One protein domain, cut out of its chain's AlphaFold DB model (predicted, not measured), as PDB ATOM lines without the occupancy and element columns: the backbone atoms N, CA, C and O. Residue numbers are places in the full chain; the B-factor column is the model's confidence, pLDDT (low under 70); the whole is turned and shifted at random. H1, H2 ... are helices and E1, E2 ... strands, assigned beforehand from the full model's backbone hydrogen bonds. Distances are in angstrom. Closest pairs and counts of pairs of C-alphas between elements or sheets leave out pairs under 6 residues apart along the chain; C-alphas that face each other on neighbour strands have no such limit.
ATOM      1  N   GLU A   2      38.239   6.435  -2.088       82.75
ATOM      2  CA  GLU A   2      38.200   7.267  -3.303       82.75
ATOM      3  C   GLU A   2      36.799   7.150  -3.939       82.75
ATOM      4  O   GLU A   2      36.230   6.054  -3.924       82.75
ATOM      5  N   PRO A   3      36.217   8.249  -4.456       89.06
ATOM      6  CA  PRO A   3      34.880   8.224  -5.040       89.06
ATOM      7  C   PRO A   3      34.839   7.256  -6.222       89.06
ATOM      8  O   PRO A   3      35.772   7.211  -7.024       89.06
ATOM      9  N   CYS A   4      33.750   6.501  -6.355       91.94
ATOM     10  CA  CYS A   4      33.582   5.539  -7.440       91.94
ATOM     11  C   CYS A   4      32.160   5.538  -8.010       91.94
ATOM     12  O   CYS A   4      31.201   5.948  -7.357       91.94
ATOM     13  N   LEU A   5      32.033   5.066  -9.252       94.12
ATOM     14  CA  LEU A   5      30.753   4.733  -9.868       94.12
ATOM     15  C   LEU A   5      30.665   3.210  -9.995       94.12
ATOM     16  O   LEU A   5      31.439   2.606 -10.734       94.12
ATOM     17  N   ILE A   6      29.707   2.601  -9.303       95.00
ATOM     18  CA  ILE A   6      29.431   1.166  -9.360       95.00
ATOM     19  C   ILE A   6      28.182   0.956 -10.218       95.00
ATOM     20  O   ILE A   6      27.072   1.290  -9.807       95.00
ATOM     21  N   LEU A   7      28.357   0.386 -11.412       95.75
ATOM     22  CA  LEU A   7      27.252  -0.011 -12.288       95.75
ATOM     23  C   LEU A   7      26.988  -1.510 -12.145       95.75
ATOM     24  O   LEU A   7      27.843  -2.330 -12.465       95.75
ATOM     25  N   ILE A   8      25.787  -1.873 -11.700       96.62
ATOM     26  CA  ILE A   8      25.366  -3.271 -11.563       96.62
ATOM     27  C   ILE A   8      24.330  -3.565 -12.645       96.62
ATOM     28  O   ILE A   8      23.158  -3.192 -12.523       96.62
ATOM     29  N   GLY A  51       3.718   2.991 -22.060       91.31
ATOM     30  CA  GLY A  51       3.683   2.113 -23.236       91.31
ATOM     31  C   GLY A  51       4.958   2.065 -24.081       91.31
ATOM     32  O   GLY A  51       4.896   1.608 -25.221       91.31
ATOM     33  N   ARG A  52       6.105   2.517 -23.549       90.88
ATOM     34  CA  ARG A  52       7.446   2.348 -24.162       90.88
ATOM     35  C   ARG A  52       7.518   2.703 -25.659       90.88
ATOM     36  O   ARG A  52       8.212   2.062 -26.437       90.88
ATOM     37  N   ASN A  53       6.788   3.731 -26.072       94.19
ATOM     38  CA  ASN A  53       6.836   4.268 -27.432       94.19
ATOM     39  C   ASN A  53       8.013   5.266 -27.591       94.19
ATOM     40  O   ASN A  53       8.666   5.616 -26.604       94.19
ATOM     41  N   PRO A  54       8.306   5.782 -28.801       96.19
ATOM     42  CA  PRO A  54       9.404   6.736 -28.992       96.19
ATOM     43  C   PRO A  54       9.320   7.983 -28.093       96.19
ATOM     44  O   PRO A  54      10.339   8.462 -27.600       96.19
ATOM     45  N   ARG A  55       8.106   8.478 -27.806       96.75
ATOM     46  CA  ARG A  55       7.889   9.605 -26.884       96.75
ATOM     47  C   ARG A  55       8.245   9.231 -25.440       96.75
ATOM     48  O   ARG A  55       8.868  10.043 -24.756       96.75
ATOM     49  N   HIS A  56       7.914   8.016 -24.999       96.94
ATOM     50  CA  HIS A  56       8.337   7.479 -23.703       96.94
ATOM     51  C   HIS A  56       9.862   7.459 -23.606       96.94
ATOM     52  O   HIS A  56      10.420   7.989 -22.650       96.94
ATOM     53  N   TYR A  57      10.558   6.900 -24.601       95.31
ATOM     54  CA  TYR A  57      12.023   6.829 -24.579       95.31
ATOM     55  C   TYR A  57      12.681   8.213 -24.599       95.31
ATOM     56  O   TYR A  57      13.636   8.439 -23.853       95.31
ATOM     57  N   ALA A  58      12.136   9.160 -25.367       96.50
ATOM     58  CA  ALA A  58      12.604  10.543 -25.377       96.50
ATOM     59  C   ALA A  58      12.438  11.223 -24.006       96.50
ATOM     60  O   ALA A  58      13.364  11.883 -23.528       96.50
ATOM     61  N   LEU A  59      11.289  11.039 -23.341       97.62
ATOM     62  CA  LEU A  59      11.070  11.548 -21.984       97.62
ATOM     63  C   LEU A  59      12.001  10.863 -20.976       97.62
ATOM     64  O   LEU A  59      12.604  11.532 -20.141       97.62
ATOM     65  N   ARG A  60      12.180   9.544 -21.098       96.88
ATOM     66  CA  ARG A  60      13.065   8.762 -20.232       96.88
ATOM     67  C   ARG A  60      14.506   9.231 -20.317       96.88
ATOM     68  O   ARG A  60      15.175   9.303 -19.292       96.88
ATOM     69  N   LYS A  61      14.981   9.562 -21.520       96.94
ATOM     70  CA  LYS A  61      16.309  10.146 -21.711       96.94
ATOM     71  C   LYS A  61      16.430  11.484 -20.980       96.94
ATOM     72  O   LYS A  61      17.326  11.632 -20.164       96.94
ATOM     73  N   LYS A  62      15.490  12.412 -21.194       97.56
ATOM     74  CA  LYS A  62      15.497  13.723 -20.515       97.56
ATOM     75  C   LYS A  62      15.469  13.597 -18.991       97.56
ATOM     76  O   LYS A  62      16.156  14.338 -18.302       97.56
ATOM     77  N   PHE A  63      14.695  12.648 -18.465       97.12
ATOM     78  CA  PHE A  63      14.631  12.397 -17.027       97.12
ATOM     79  C   PHE A  63      15.973  11.895 -16.473       97.12
ATOM     80  O   PHE A  63      16.425  12.372 -15.433       97.12
ATOM     81  N   ARG A  64      16.648  10.982 -17.191       97.31
ATOM     82  CA  ARG A  64      18.016  10.563 -16.848       97.31
ATOM     83  C   ARG A  64      19.004  11.719 -16.924       97.31
ATOM     84  O   ARG A  64      19.794  11.857 -16.002       97.31
ATOM     85  N   ASP A  65      18.940  12.545 -17.969       97.62
ATOM     86  CA  ASP A  65      19.831  13.699 -18.132       97.62
ATOM     87  C   ASP A  65      19.751  14.615 -16.895       97.62
ATOM     88  O   ASP A  65      20.780  14.889 -16.284       97.62
ATOM     89  N   VAL A  66      18.537  14.959 -16.439       97.56
ATOM     90  CA  VAL A  66      18.319  15.762 -15.219       97.56
ATOM     91  C   VAL A  66      18.887  15.086 -13.968       97.56
ATOM     92  O   VAL A  66      19.594  15.724 -13.188       97.56
ATOM     93  N   ALA A  67      18.599  13.796 -13.765       96.75
ATOM     94  CA  ALA A  67      19.103  13.064 -12.604       96.75
ATOM     95  C   ALA A  67      20.639  12.990 -12.602       96.75
ATOM     96  O   ALA A  67      21.274  13.165 -11.566       96.75
ATOM     97  N   PHE A  68      21.247  12.752 -13.763       97.38
ATOM     98  CA  PHE A  68      22.695  12.643 -13.906       97.38
ATOM     99  C   PHE A  68      23.384  13.997 -13.764       97.38
ATOM    100  O   PHE A  68      24.438  14.057 -13.140       97.38
ATOM    101  N   ASP A  69      22.789  15.078 -14.265       98.00
ATOM    102  CA  ASP A  69      23.316  16.431 -14.081       98.00
ATOM    103  C   ASP A  69      23.315  16.835 -12.601       98.00
ATOM    104  O   ASP A  69      24.296  17.408 -12.131       98.00
ATOM    105  N   ALA A  70      22.283  16.457 -11.836       96.94
ATOM    106  CA  ALA A  70      22.258  16.670 -10.388       96.94
ATOM    107  C   ALA A  70      23.396  15.920  -9.672       96.94
ATOM    108  O   ALA A  70      24.079  16.495  -8.829       96.94
ATOM    109  N   LEU A  71      23.655  14.662 -10.049       96.19
ATOM    110  CA  LEU A  71      24.780  13.893  -9.504       96.19
ATOM    111  C   LEU A  71      26.128  14.489  -9.894       96.19
ATOM    112  O   LEU A  71      27.054  14.468  -9.095       96.19
ATOM    113  N   ILE A  72      26.273  14.983 -11.122       96.56
ATOM    114  CA  ILE A  72      27.512  15.606 -11.597       96.56
ATOM    115  C   ILE A  72      27.781  16.907 -10.836       96.56
ATOM    116  O   ILE A  72      28.916  17.142 -10.432       96.56
ATOM    117  N   ALA A  73      26.742  17.712 -10.610       96.69
ATOM    118  CA  ALA A  73      26.828  18.993  -9.918       96.69
ATOM    119  C   ALA A  73      26.933  18.877  -8.387       96.69
ATOM    120  O   ALA A  73      27.152  19.895  -7.729       96.69
ATOM    121  N   ASP A  74      26.775  17.678  -7.814       95.12
ATOM    122  CA  ASP A  74      26.863  17.486  -6.367       95.12
ATOM    123  C   ASP A  74      28.235  17.960  -5.837       95.12
ATOM    124  O   ASP A  74      29.275  17.479  -6.318       95.12
ATOM    125  N   PRO A  75      28.254  18.891  -4.861       93.50
ATOM    126  CA  PRO A  75      29.472  19.553  -4.403       93.50
ATOM    127  C   PRO A  75      30.392  18.644  -3.584       93.50
ATOM    128  O   PRO A  75      31.536  19.021  -3.338       93.50
ATOM    129  N   ASN A  76      29.927  17.474  -3.137       92.12
ATOM    130  CA  ASN A  76      30.720  16.553  -2.340       92.12
ATOM    131  C   ASN A  76      31.714  15.788  -3.230       92.12
ATOM    132  O   ASN A  76      31.305  14.883  -3.959       92.12
ATOM    133  N   PRO A  77      33.032  16.054  -3.156       88.38
ATOM    134  CA  PRO A  77      34.007  15.375  -4.006       88.38
ATOM    135  C   PRO A  77      34.191  13.892  -3.648       88.38
ATOM    136  O   PRO A  77      34.757  13.152  -4.445       88.38
ATOM    137  N   GLN A  78      33.726  13.448  -2.476       90.38
ATOM    138  CA  GLN A  78      33.838  12.063  -2.007       90.38
ATOM    139  C   GLN A  78      32.608  11.208  -2.349       90.38
ATOM    140  O   GLN A  78      32.587  10.021  -2.021       90.38
ATOM    141  N   ASP A  92      21.732   0.638 -28.912       93.12
ATOM    142  CA  ASP A  92      20.911   1.538 -28.097       93.12
ATOM    143  C   ASP A  92      21.228   1.378 -26.604       93.12
ATOM    144  O   ASP A  92      21.420   2.360 -25.885       93.12
ATOM    145  N   ASP A  93      21.353   0.138 -26.138       95.00
ATOM    146  CA  ASP A  93      21.715  -0.173 -24.759       95.00
ATOM    147  C   ASP A  93      23.149   0.272 -24.430       95.00
ATOM    148  O   ASP A  93      23.396   0.826 -23.357       95.00
ATOM    149  N   ILE A  94      24.091   0.125 -25.365       95.06
ATOM    150  CA  ILE A  94      25.457   0.649 -25.220       95.06
ATOM    151  C   ILE A  94      25.443   2.181 -25.122       95.06
ATOM    152  O   ILE A  94      26.122   2.752 -24.264       95.06
ATOM    153  N   ALA A  95      24.635   2.866 -25.935       95.69
ATOM    154  CA  ALA A  95      24.487   4.317 -25.851       95.69
ATOM    155  C   ALA A  95      23.953   4.748 -24.473       95.69
ATOM    156  O   ALA A  95      24.507   5.661 -23.856       95.69
ATOM    157  N   VAL A  96      22.954   4.041 -23.934       95.56
ATOM    158  CA  VAL A  96      22.449   4.284 -22.573       95.56
ATOM    159  C   VAL A  96      23.528   4.023 -21.520       95.56
ATOM    160  O   VAL A  96      23.648   4.795 -20.570       95.56
ATOM    161  N   MET A  97      24.354   2.984 -21.668       95.75
ATOM    162  CA  MET A  97      25.487   2.749 -20.766       95.75
ATOM    163  C   MET A  97      26.457   3.940 -20.763       95.75
ATOM    164  O   MET A  97      26.873   4.391 -19.692       95.75
ATOM    165  N   HIS A  98      26.775   4.509 -21.929       95.38
ATOM    166  CA  HIS A  98      27.639   5.689 -22.021       95.38
ATOM    167  C   HIS A  98      27.061   6.923 -21.315       95.38
ATOM    168  O   HIS A  98      27.828   7.685 -20.722       95.38
ATOM    169  N   GLU A  99      25.735   7.100 -21.299       96.06
ATOM    170  CA  GLU A  99      25.090   8.163 -20.511       96.06
ATOM    171  C   GLU A  99      25.390   8.027 -19.009       96.06
ATOM    172  O   GLU A  99      25.607   9.035 -18.340       96.06
ATOM    173  N   HIS A 100      25.456   6.801 -18.479       95.44
ATOM    174  CA  HIS A 100      25.795   6.554 -17.071       95.44
ATOM    175  C   HIS A 100      27.285   6.804 -16.810       95.44
ATOM    176  O   HIS A 100      27.654   7.440 -15.823       95.44
ATOM    177  N   LEU A 101      28.155   6.354 -17.721       94.81
ATOM    178  CA  LEU A 101      29.601   6.574 -17.618       94.81
ATOM    179  C   LEU A 101      29.983   8.059 -17.696       94.81
ATOM    180  O   LEU A 101      31.022   8.445 -17.156       94.81
ATOM    181  N   ARG A 102      29.142   8.909 -18.306       95.75
ATOM    182  CA  ARG A 102      29.304  10.373 -18.285       95.75
ATOM    183  C   ARG A 102      29.465  10.903 -16.861       95.75
ATOM    184  O   ARG A 102      30.321  11.750 -16.647       95.75
ATOM    185  N   ILE A 103      28.724  10.364 -15.889       95.81
ATOM    186  CA  ILE A 103      28.801  10.791 -14.484       95.81
ATOM    187  C   ILE A 103      30.235  10.661 -13.964       95.81
ATOM    188  O   ILE A 103      30.796  11.617 -13.434       95.81
ATOM    189  N   ALA A 104      30.854   9.493 -14.159       93.69
ATOM    190  CA  ALA A 104      32.223   9.248 -13.717       93.69
ATOM    191  C   ALA A 104      33.237  10.151 -14.434       93.69
ATOM    192  O   ALA A 104      34.169  10.646 -13.801       93.69
ATOM    193  N   ARG A 105      33.039  10.392 -15.738       93.12
ATOM    194  CA  ARG A 105      33.909  11.266 -16.542       93.12
ATOM    195  C   ARG A 105      33.871  12.710 -16.045       93.12
ATOM    196  O   ARG A 105      34.927  13.274 -15.780       93.12
ATOM    197  N   GLU A 106      32.679  13.276 -15.883       94.88
ATOM    198  CA  GLU A 106      32.505  14.677 -15.479       94.88
ATOM    199  C   GLU A 106      32.903  14.906 -14.014       94.88
ATOM    200  O   GLU A 106      33.554  15.899 -13.695       94.88
ATOM    201  N   ARG A 107      32.631  13.937 -13.126       92.81
ATOM    202  CA  ARG A 107      33.091  13.972 -11.725       92.81
ATOM    203  C   ARG A 107      34.581  13.645 -11.554       92.81
ATOM    204  O   ARG A 107      35.077  13.670 -10.432       92.81
ATOM    205  N   ARG A 108      35.304  13.341 -12.643       89.06
ATOM    206  CA  ARG A 108      36.735  12.969 -12.647       89.06
ATOM    207  C   ARG A 108      37.060  11.812 -11.698       89.06
ATOM    208  O   ARG A 108      38.124  11.785 -11.079       89.06
ATOM    209  N   ILE A 109      36.150  10.844 -11.604       85.44
ATOM    210  CA  ILE A 109      36.391   9.596 -10.882       85.44
ATOM    211  C   ILE A 109      37.576   8.907 -11.560       85.44
ATOM    212  O   ILE A 109      37.533   8.615 -12.760       85.44
TER     213      ILE A 109
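AT A GLANCE: This is residues 2 to 8, 51 to 78 and 92 to 109 of the 118 residues of an uncharacterized protein of Microthyrium microscopicum (UniProt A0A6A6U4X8). Two helices, H1 and the shorter H2, run side by side the same way, and the short strand E1 lies next to H2, away from H1. Residues 53 to 59, of which 54 to 59 belong to H1, stick out at one end. The printed part has 53 residues, with one named strand of 4 residues and two named helices that hold 35, in the order E1, H1, H2 along the chain; it is mostly helix and loose, with a radius of gyration of the C-alphas of 12.7 A and spans of 40 by 20 by 15 A.

IN THESE COORDINATES: Find C-alpha 54 at (9.404, 6.736, -28.992); from there H1, residues 54 to 73, runs 28.6 A. H2, residues 92 to 106, runs 21.6 A and ends at C-alpha 106, (32.505, 14.677, -15.479). E1, residues 5 to 8, spans 9.8 A and pairs with no named strand.

HOW THE PARTS SIT: H1 touches H2 with residues 65 to 72 alone, at a shallow tilt of 16 degrees; look at the closest C-alphas, Ile 72 and Ile 103, 5.8 A apart. The closest C-alphas of E1 and H2, those of Leu 5 and Ala 104, are 6.1 A apart. E1 and H1 are apart. Every O i to N i+4 pair is within hydrogen-bond range in H1, and 9 of 11 in H2.

THE WHOLE: The farthest C-alphas, Glu 2 and Gly 51, are 40.2 A apart. The printed part has two cuts: across the first, where 42 residues are not printed, C-alphas 8 and 51 are 25.2 A apart, and across the second, where 13 residues are not printed, C-alphas 78 and 92 are 31.0 A apart. No printed residue is under 70 in pLDDT.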